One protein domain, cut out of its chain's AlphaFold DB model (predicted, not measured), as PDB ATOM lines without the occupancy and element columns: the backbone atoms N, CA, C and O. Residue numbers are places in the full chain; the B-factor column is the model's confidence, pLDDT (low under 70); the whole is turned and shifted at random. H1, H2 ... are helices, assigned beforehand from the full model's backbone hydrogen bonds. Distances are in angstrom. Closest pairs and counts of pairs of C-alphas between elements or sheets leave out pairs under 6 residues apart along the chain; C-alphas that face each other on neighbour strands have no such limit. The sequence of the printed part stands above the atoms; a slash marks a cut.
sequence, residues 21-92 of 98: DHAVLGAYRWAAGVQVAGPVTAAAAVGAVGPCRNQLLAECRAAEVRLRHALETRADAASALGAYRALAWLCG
ATOM      1  N   ASP A  21     221.845 251.418 245.307       92.38
ATOM      2  CA  ASP A  21     222.009 250.423 246.381       92.38
ATOM      3  C   ASP A  21     223.094 249.397 246.040       92.38
ATOM      4  O   ASP A  21     223.954 249.069 246.861       92.38
ATOM      5  N   HIS A  22     223.108 248.935 244.786       92.81
ATOM      6  CA  HIS A  22     224.148 248.037 244.292       92.81
ATOM      7  C   HIS A  22     225.545 248.661 244.359       92.81
ATOM      8  O   HIS A  22     226.508 247.978 244.716       92.81
ATOM      9  N   ALA A  23     225.666 249.949 244.039       95.44
ATOM     10  CA  ALA A  23     226.942 250.649 244.071       95.44
ATOM     11  C   ALA A  23     227.438 250.898 245.503       95.44
ATOM     12  O   ALA A  23     228.626 250.700 245.774       95.44
ATOM     13  N   VAL A  24     226.536 251.250 246.427       96.38
ATOM     14  CA  VAL A  24     226.845 251.372 247.862       96.38
ATOM     15  C   VAL A  24     227.346 250.037 248.411       96.38
ATOM     16  O   VAL A  24     228.427 249.966 249.002       96.38
ATOM     17  N   LEU A  25     226.615 248.950 248.148       94.50
ATOM     18  CA  LEU A  25     227.002 247.616 248.602       94.50
ATOM     19  C   LEU A  25     228.341 247.164 248.000       94.50
ATOM     20  O   LEU A  25     229.155 246.566 248.703       94.50
ATOM     21  N   GLY A  26     228.591 247.454 246.721       94.38
ATOM     22  CA  GLY A  26     229.862 247.148 246.059       94.38
ATOM     23  C   GLY A  26     231.053 247.841 246.725       94.38
ATOM     24  O   GLY A  26     232.070 247.197 246.990       94.38
ATOM     25  N   ALA A  27     230.909 249.122 247.074       96.75
ATOM     26  CA  ALA A  27     231.930 249.864 247.810       96.75
ATOM     27  C   ALA A  27     232.198 249.269 249.202       96.75
ATOM     28  O   ALA A  27     233.359 249.092 249.569       96.75
ATOM     29  N   TYR A  28     231.157 248.884 249.948       96.00
ATOM     30  CA  TYR A  28     231.328 248.232 251.253       96.00
ATOM     31  C   TYR A  28     231.967 246.850 251.152       96.00
ATOM     32  O   TYR A  28     232.861 246.535 251.935       96.00
ATOM     33  N   ARG A  29     231.571 246.036 250.167       95.25
ATOM     34  CA  ARG A  29     232.189 244.724 249.928       95.25
ATOM     35  C   ARG A  29     233.666 244.847 249.586       95.25
ATOM     36  O   ARG A  29     234.457 244.045 250.071       95.25
ATOM     37  N   TRP A  30     234.042 245.841 248.785       95.69
ATOM     38  CA  TRP A  30     235.445 246.095 248.478       95.69
ATOM     39  C   TRP A  30     236.217 246.566 249.714       95.69
ATOM     40  O   TRP A  30     237.252 245.992 250.039       95.69
ATOM     41  N   ALA A  31     235.683 247.535 250.463       95.38
ATOM     42  CA  ALA A  31     236.310 248.039 251.686       95.38
ATOM     43  C   ALA A  31     236.496 246.957 252.767       95.38
ATOM     44  O   ALA A  31     237.492 246.979 253.485       95.38
ATOM     45  N   ALA A  32     235.571 245.998 252.849       94.12
ATOM     46  CA  ALA A  32     235.643 244.848 253.749       94.12
ATOM     47  C   ALA A  32     236.447 243.654 253.188       94.12
ATOM     48  O   ALA A  32     236.483 242.602 253.823       94.12
ATOM     49  N   GLY A  33     237.019 243.766 251.981       93.12
ATOM     50  CA  GLY A  33     237.794 242.699 251.328       93.12
ATOM     51  C   GLY A  33     236.992 241.522 250.791       93.12
ATOM     52  O   GLY A  33     237.572 240.562 250.294       93.12
ATOM     53  N   VAL A  34     235.661 241.584 250.850       93.25
ATOM     54  CA  VAL A  34     234.762 240.581 250.258       93.25
ATOM     55  C   VAL A  34     234.844 240.613 248.728       93.25
ATOM     56  O   VAL A  34     234.642 239.598 248.067       93.25
ATOM     57  N   GLN A  35     235.151 241.779 248.156       89.56
ATOM     58  CA  GLN A  35     235.391 241.965 246.728       89.56
ATOM     59  C   GLN A  35     236.840 242.402 246.491       89.56
ATOM     60  O   GLN A  35     237.336 243.289 247.178       89.56
ATOM     61  N   VAL A  36     237.504 241.814 245.490       89.06
ATOM     62  CA  VAL A  36     238.912 242.121 245.169       89.06
ATOM     63  C   VAL A  36     239.050 243.420 244.374       89.06
ATOM     64  O   VAL A  36     239.917 244.237 244.670       89.06
ATOM     65  N   ALA A  37     238.206 243.620 243.360       94.44
ATOM     66  CA  ALA A  37     238.300 244.758 242.450       94.44
ATOM     67  C   ALA A  37     237.515 245.978 242.958       94.44
ATOM     68  O   ALA A  37     236.395 245.836 243.454       94.44
ATOM     69  N   GLY A  38     238.085 247.171 242.789       93.56
ATOM     70  CA  GLY A  38     237.439 248.441 243.113       93.56
ATOM     71  C   GLY A  38     236.163 248.672 242.290       93.56
ATOM     72  O   GLY A  38     236.128 248.328 241.106       93.56
ATOM     73  N   PRO A  39     235.096 249.233 242.885       94.56
ATOM     74  CA  PRO A  39     233.791 249.383 242.231       94.56
ATOM     75  C   PRO A  39     233.767 250.397 241.072       94.56
ATOM     76  O   PRO A  39     232.810 250.422 240.294       94.56
ATOM     77  N   VAL A  40     234.783 251.254 240.957       96.62
ATOM     78  CA  VAL A  40     234.889 252.300 239.933       96.62
ATOM     79  C   VAL A  40     236.035 252.022 238.973       96.62
ATOM     80  O   VAL A  40     235.829 252.080 237.764       96.62
ATOM     81  N   THR A  41     237.228 251.726 239.487       96.62
ATOM     82  CA  THR A  41     238.442 251.581 238.665       96.62
ATOM     83  C   THR A  41     238.781 250.134 238.328       96.62
ATOM     84  O   THR A  41     239.684 249.893 237.532       96.62
ATOM     85  N   ALA A  42     238.097 249.171 238.953       96.38
ATOM     86  CA  ALA A  42     238.451 247.753 238.940       96.38
ATOM     87  C   ALA A  42     239.865 247.440 239.477       96.38
ATOM     88  O   ALA A  42     240.335 246.310 239.341       96.38
ATOM     89  N   ALA A  43     240.539 248.395 240.131       93.62
ATOM     90  CA  ALA A  43     241.847 248.161 240.732       93.62
ATOM     91  C   ALA A  43     241.756 247.103 241.840       93.62
ATOM     92  O   ALA A  43     240.892 247.172 242.715       93.62
ATOM     93  N   ALA A  44     242.662 246.127 241.822       93.38
ATOM     94  CA  ALA A  44     242.713 245.100 242.856       93.38
ATOM     95  C   ALA A  44     243.130 245.699 244.210       93.38
ATOM     96  O   ALA A  44     244.074 246.490 244.290       93.38
ATOM     97  N   ALA A  45     242.451 245.306 245.286       91.94
ATOM     98  CA  ALA A  45     242.878 245.588 246.651       91.94
ATOM     99  C   ALA A  45     244.255 244.952 246.920       91.94
ATOM    100  O   ALA A  45     244.489 243.802 246.557       91.94
ATOM    101  N   VAL A  46     245.169 245.707 247.542       86.19
ATOM    102  CA  VAL A  46     246.555 245.260 247.802       86.19
ATOM    103  C   VAL A  46     246.779 244.898 249.281       86.19
ATOM    104  O   VAL A  46     247.790 244.292 249.628       86.19
ATOM    105  N   GLY A  47     245.853 245.249 250.178       81.56
ATOM    106  CA  GLY A  47     245.950 244.914 251.600       81.56
ATOM    107  C   GLY A  47     245.458 243.502 251.929       81.56
ATOM    108  O   GLY A  47     244.693 242.900 251.182       81.56
ATOM    109  N   ALA A  48     245.861 242.994 253.100       80.81
ATOM    110  CA  ALA A  48     245.541 241.635 253.552       80.81
ATOM    111  C   ALA A  48     244.034 241.355 253.718       80.81
ATOM    112  O   ALA A  48     243.615 240.207 253.624       80.81
ATOM    113  N   VAL A  49     243.233 242.394 253.975       85.69
ATOM    114  CA  VAL A  49     241.784 242.291 254.238       85.69
ATOM    115  C   VAL A  49     240.983 243.252 253.349       85.69
ATOM    116  O   VAL A  49     239.786 243.392 253.522       85.69
ATOM    117  N   GLY A  50     241.608 243.964 252.409       92.31
ATOM    118  CA  GLY A  50     240.922 244.997 251.627       92.31
ATOM    119  C   GLY A  50     241.852 246.109 251.138       92.31
ATOM    120  O   GLY A  50     243.076 246.004 251.268       92.31
ATOM    121  N   PRO A  51     241.302 247.175 250.534       95.88
ATOM    122  CA  PRO A  51     242.091 248.287 250.030       95.88
ATOM    123  C   PRO A  51     242.797 249.025 251.163       95.88
ATOM    124  O   PRO A  51     242.228 249.276 252.226       95.88
ATOM    125  N   CYS A  52     244.040 249.442 250.927       94.44
ATOM    126  CA  CYS A  52     244.689 250.364 251.852       94.44
ATOM    127  C   CYS A  52     244.058 251.764 251.748       94.44
ATOM    128  O   CYS A  52     243.369 252.095 250.778       94.44
ATOM    129  N   ARG A  53     244.347 252.641 252.718       93.94
ATOM    130  CA  ARG A  53     243.792 254.005 252.751       93.94
ATOM    131  C   ARG A  53     244.028 254.791 251.455       93.94
ATOM    132  O   ARG A  53     243.146 255.513 251.005       93.94
ATOM    133  N   ASN A  54     245.197 254.637 250.832       95.69
ATOM    134  CA  ASN A  54     245.503 255.323 249.574       95.69
ATOM    135  C   ASN A  54     244.649 254.809 248.407       95.69
ATOM    136  O   ASN A  54     244.264 255.602 247.552       95.69
ATOM    137  N   GLN A  55     244.315 253.515 248.390       96.69
ATOM    138  CA  GLN A  55     243.414 252.944 247.387       96.69
ATOM    139  C   GLN A  55     241.982 253.453 247.576       96.69
ATOM    140  O   GLN A  55     241.362 253.846 246.596       96.69
ATOM    141  N   LEU A  56     241.488 253.541 248.817       96.44
ATOM    142  CA  LEU A  56     240.172 254.130 249.107       96.44
ATOM    143  C   LEU A  56     240.076 255.588 248.636       96.44
ATOM    144  O   LEU A  56     239.121 255.953 247.955       96.44
ATOM    145  N   LEU A  57     241.091 256.408 248.930       97.81
ATOM    146  CA  LEU A  57     241.132 257.806 248.484       97.81
ATOM    147  C   LEU A  57     241.200 257.932 246.956       97.81
ATOM    148  O   LEU A  57     240.553 258.810 246.383       97.81
ATOM    149  N   ALA A  58     241.981 257.078 246.292       97.94
ATOM    150  CA  ALA A  58     242.065 257.058 244.834       97.94
ATOM    151  C   ALA A  58     240.716 256.675 244.204       97.94
ATOM    152  O   ALA A  58     240.247 257.363 243.296       97.94
ATOM    153  N   GLU A  59     240.061 255.644 244.736       98.25
ATOM    154  CA  GLU A  59     238.751 255.195 244.270       98.25
ATOM    155  C   GLU A  59     237.673 256.259 244.503       98.25
ATOM    156  O   GLU A  59     236.854 256.512 243.622       98.25
ATOM    157  N   CYS A  60     237.699 256.947 245.650       98.44
ATOM    158  CA  CYS A  60     236.779 258.041 245.954       98.44
ATOM    159  C   CYS A  60     236.901 259.194 244.945       98.44
ATOM    160  O   CYS A  60     235.891 259.718 244.473       98.44
ATOM    161  N   ARG A  61     238.130 259.571 244.566       98.50
ATOM    162  CA  ARG A  61     238.371 260.596 243.532       98.50
ATOM    163  C   ARG A  61     237.892 260.135 242.157       98.50
ATOM    164  O   ARG A  61     237.290 260.915 241.425       98.50
ATOM    165  N   ALA A  62     238.115 258.867 241.812       98.38
ATOM    166  CA  ALA A  62     237.590 258.297 240.575       98.38
ATOM    167  C   ALA A  62     236.049 258.304 240.559       98.38
ATOM    168  O   ALA A  62     235.446 258.628 239.536       98.38
ATOM    169  N   ALA A  63     235.409 258.009 241.695       98.06
ATOM    170  CA  ALA A  63     233.957 258.046 241.844       98.06
ATOM    171  C   ALA A  63     233.393 259.459 241.650       98.06
ATOM    172  O   ALA A  63     232.374 259.626 240.986       98.06
ATOM    173  N   GLU A  64     234.077 260.480 242.171       98.00
ATOM    174  CA  GLU A  64     233.706 261.883 241.970       98.00
ATOM    175  C   GLU A  64     233.757 262.280 240.485       98.00
ATOM    176  O   GLU A  64     232.812 262.877 239.967       98.00
ATOM    177  N   VAL A  65     234.827 261.901 239.774       98.00
ATOM    178  CA  VAL A  65     234.946 262.135 238.323       98.00
ATOM    179  C   VAL A  65     233.839 261.403 237.561       98.00
ATOM    180  O   VAL A  65     233.177 262.004 236.714       98.00
ATOM    181  N   ARG A  66     233.586 260.130 237.895       97.25
ATOM    182  CA  ARG A  66     232.513 259.335 237.283       97.25
ATOM    183  C   ARG A  66     231.138 259.956 237.520       97.25
ATOM    184  O   ARG A  66     230.331 259.976 236.596       97.25
ATOM    185  N   LEU A  67     230.866 260.476 238.716       97.25
ATOM    186  CA  LEU A  67     229.600 261.138 239.033       97.25
ATOM    187  C   LEU A  67     229.400 262.401 238.194       97.25
ATOM    188  O   LEU A  67     228.329 262.568 237.617       97.25
ATOM    189  N   ARG A  68     230.422 263.258 238.068       96.69
ATOM    190  CA  ARG A  68     230.338 264.451 237.206       96.69
ATOM    191  C   ARG A  68     229.993 264.070 235.766       96.69
ATOM    192  O   ARG A  68     229.032 264.595 235.212       96.69
ATOM    193  N   HIS A  69     230.689 263.078 235.215       96.25
ATOM    194  CA  HIS A  69     230.423 262.587 233.864       96.25
ATOM    195  C   HIS A  69     229.016 261.975 233.704       96.25
ATOM    196  O   HIS A  69     228.331 262.216 232.711       96.25
ATOM    197  N   ALA A  70     228.552 261.204 234.690       94.88
ATOM    198  CA  ALA A  70     227.215 260.607 234.693       94.88
ATOM    199  C   ALA A  70     226.097 261.666 234.739       94.88
ATOM    200  O   ALA A  70     225.049 261.496 234.116       94.88
ATOM    201  N   LEU A  71     226.316 262.779 235.448       93.19
ATOM    202  CA  LEU A  71     225.376 263.900 235.494       93.19
ATOM    203  C   LEU A  71     225.315 264.658 234.159       93.19
ATOM    204  O   LEU A  71     224.227 265.042 233.732       93.19
ATOM    205  N   GLU A  72     226.453 264.828 233.482       94.19
ATOM    206  CA  GLU A  72     226.534 265.457 232.154       94.19
ATOM    207  C   GLU A  72     225.846 264.614 231.072       94.19
ATOM    208  O   GLU A  72     225.097 265.132 230.245       94.19
ATOM    209  N   THR A  73     226.077 263.300 231.093       93.38
ATOM    210  CA  THR A  73     225.582 262.363 230.068       93.38
ATOM    211  C   THR A  73     224.202 261.783 230.374       93.38
ATOM    212  O   THR A  73     223.587 261.176 229.499       93.38
ATOM    213  N   ARG A  74     223.702 261.962 231.605       84.69
ATOM    214  CA  ARG A  74     222.485 261.332 232.156       84.69
ATOM    215  C   ARG A  74     222.501 259.796 232.146       84.69
ATOM    216  O   ARG A  74     221.449 259.181 232.317       84.69
ATOM    217  N   ALA A  75     223.667 259.173 231.991       84.88
ATOM    218  CA  ALA A  75     223.834 257.725 232.052       84.88
ATOM    219  C   ALA A  75     224.282 257.291 233.457       84.88
ATOM    220  O   ALA A  75     225.199 257.876 234.026       84.88
ATOM    221  N   ASP A  76     223.637 256.269 234.027       86.25
ATOM    222  CA  ASP A  76     224.032 255.605 235.282       86.25
ATOM    223  C   ASP A  76     224.216 256.509 236.520       86.25
ATOM    224  O   ASP A  76     224.899 256.138 237.480       86.25
ATOM    225  N   ALA A  77     223.565 257.677 236.552       91.56
ATOM    226  CA  ALA A  77     223.722 258.668 237.622       91.56
ATOM    227  C   ALA A  77     223.430 258.109 239.026       91.56
ATOM    228  O   ALA A  77     224.136 258.441 239.976       91.56
ATOM    229  N   ALA A  78     222.444 257.213 239.163       93.56
ATOM    230  CA  ALA A  78     222.122 256.576 240.441       93.56
ATOM    231  C   ALA A  78     223.280 255.707 240.961       93.56
ATOM    232  O   ALA A  78     223.659 255.808 242.127       93.56
ATOM    233  N   SER A  79     223.881 254.892 240.088       94.81
ATOM    234  CA  SER A  79     225.008 254.028 240.449       94.81
ATOM    235  C   SER A  79     226.271 254.838 240.740       94.81
ATOM    236  O   SER A  79     226.937 254.604 241.749       94.81
ATOM    237  N   ALA A  80     226.556 255.862 239.931       96.44
ATOM    238  CA  ALA A  80     227.680 256.762 240.179       96.44
ATOM    239  C   ALA A  80     227.537 257.512 241.518       96.44
ATOM    240  O   ALA A  80     228.506 257.623 242.270       96.44
ATOM    241  N   LEU A  81     226.323 257.969 241.850       96.56
ATOM    242  CA  LEU A  81     226.038 258.636 243.120       96.56
ATOM    243  C   LEU A  81     226.214 257.688 244.314       96.56
ATOM    244  O   LEU A  81     226.820 258.084 245.308       96.56
ATOM    245  N   GLY A  82     225.726 256.448 244.215       96.56
ATOM    246  CA  GLY A  82     225.862 255.447 245.278       96.56
ATOM    247  C   GLY A  82     227.319 255.108 245.579       96.56
ATOM    248  O   GLY A  82     227.741 255.167 246.735       96.56
ATOM    249  N   ALA A  83     228.117 254.857 244.536       97.44
ATOM    250  CA  ALA A  83     229.550 254.603 244.684       97.44
ATOM    251  C   ALA A  83     230.264 255.790 245.347       97.44
ATOM    252  O   ALA A  83     231.027 255.595 246.294       97.44
ATOM    253  N   TYR A  84     229.991 257.016 244.886       98.19
ATOM    254  CA  TYR A  84     230.601 258.219 245.451       98.19
ATOM    255  C   TYR A  84     230.233 258.415 246.924       98.19
ATOM    256  O   TYR A  84     231.139 258.583 247.737       98.19
ATOM    257  N   ARG A  85     228.947 258.352 247.302       98.12
ATOM    258  CA  ARG A  85     228.545 258.571 248.705       98.12
ATOM    259  C   ARG A  85     229.148 257.528 249.638       98.12
ATOM    260  O   ARG A  85     229.650 257.892 250.698       98.12
ATOM    261  N   ALA A  86     229.157 256.258 249.235       97.75
ATOM    262  CA  ALA A  86     229.747 255.195 250.043       97.75
ATOM    263  C   ALA A  86     231.261 255.383 250.221       97.75
ATOM    264  O   ALA A  86     231.758 255.316 251.344       97.75
ATOM    265  N   LEU A  87     231.994 255.670 249.139       98.19
ATOM    266  CA  LEU A  87     233.444 255.889 249.190       98.19
ATOM    267  C   LEU A  87     233.814 257.171 249.946       98.19
ATOM    268  O   LEU A  87     234.771 257.162 250.716       98.19
ATOM    269  N   ALA A  88     233.046 258.246 249.776       97.81
ATOM    270  CA  ALA A  88     233.247 259.499 250.493       97.81
ATOM    271  C   ALA A  88     233.009 259.325 251.999       97.81
ATOM    272  O   ALA A  88     233.824 259.789 252.792       97.81
ATOM    273  N   TRP A  89     231.967 258.592 252.401       97.81
ATOM    274  CA  TRP A  89     231.737 258.234 253.802       97.81
ATOM    275  C   TRP A  89     232.868 257.360 254.368       97.81
ATOM    276  O   TRP A  89     233.433 257.687 255.408       97.81
ATOM    277  N   LEU A  90     233.297 256.316 253.645       96.44
ATOM    278  CA  LEU A  90     234.440 255.472 254.041       96.44
ATOM    279  C   LEU A  90     235.751 256.265 254.182       96.44
ATOM    280  O   LEU A  90     236.613 255.907 254.984       96.44
ATOM    281  N   CYS A  91     235.913 257.339 253.406       96.81
ATOM    282  CA  CYS A  91     237.057 258.248 253.495       96.81
ATOM    283  C   CYS A  91     236.900 259.335 254.576       96.81
ATOM    284  O   CYS A  91     237.846 260.098 254.791       96.81
ATOM    285  N   GLY A  92     235.745 259.424 255.245       95.94
ATOM    286  CA  GLY A  92     235.431 260.458 256.236       95.94
ATOM    287  C   GLY A  92     235.172 261.842 255.631       95.94
ATOM    288  O   GLY A  92     235.448 262.852 256.268       95.94
TER     289      GLY A  92
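AT A GLANCE: This is residues 21 to 92 of the 98 residues of an uncharacterized protein of Streptomyces sp. NRRL S-495 (UniProt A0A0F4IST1). The longest helix, H2, and H3, which folds back along it, make a helical hairpin, and the shorter H1 packs on H3 on a side away from H2. The three helices lie side by side at shallow tilts, and the long link of residues 32 to 52 loops out from the end of H1 and passes over the open side between H1 and H2 before H2 begins. The printed part has 72 residues with three named helices, in the order H1, H2, H3, and no named strand; the class is all helix. It is compact, with a radius of gyration of the C-alphas of 11.3 A, and elongated, spanning 37 by 21 by 20 A.

HOW THE PARTS SIT: H2, residues 53 to 73, touches H3, residues 77 to 90, closest at the C-alphas of Leu 67 and Ala 80, 4.9 A apart. These two form a hairpin, running opposite ways at a shallow tilt of 24 degrees. H3 also touches H1, residues 21 to 31, closest at the C-alphas of Ala 23 and Ala 83, 4.8 A apart. H1 and H3 run the same way at a shallow tilt of 34 degrees, only just short of steep. H1 and H2 are close but not clearly touching: their closest C-alphas, those of Ala 31 and Leu 56, are 7.7 A apart. They run opposite ways at a shallow tilt of 21 degrees. In H1, H2 and H3 every O i to N i+4 pair is within hydrogen-bond range.

IN THESE COORDINATES: H2 measures 30.3 A from C-alpha 53 at (243.792, 254.005, 252.751) to C-alpha 73. H3 measures 19.9 A and ends at C-alpha 90, (234.440, 255.472, 254.041). H1 measures 15.4 A and begins at C-alpha 21, (222.009, 250.423, 246.381).

THE WHOLE: The two C-alphas farthest apart, those of Ala 48 and Glu 72, are 37.2 A apart. The printed part has no cut. The link from H1 to H2 is long, with 21 residues, and the link from H2 to H3 is tight, with 3. The mean pLDDT of the printed part is 94.5, and no printed residue is under 70.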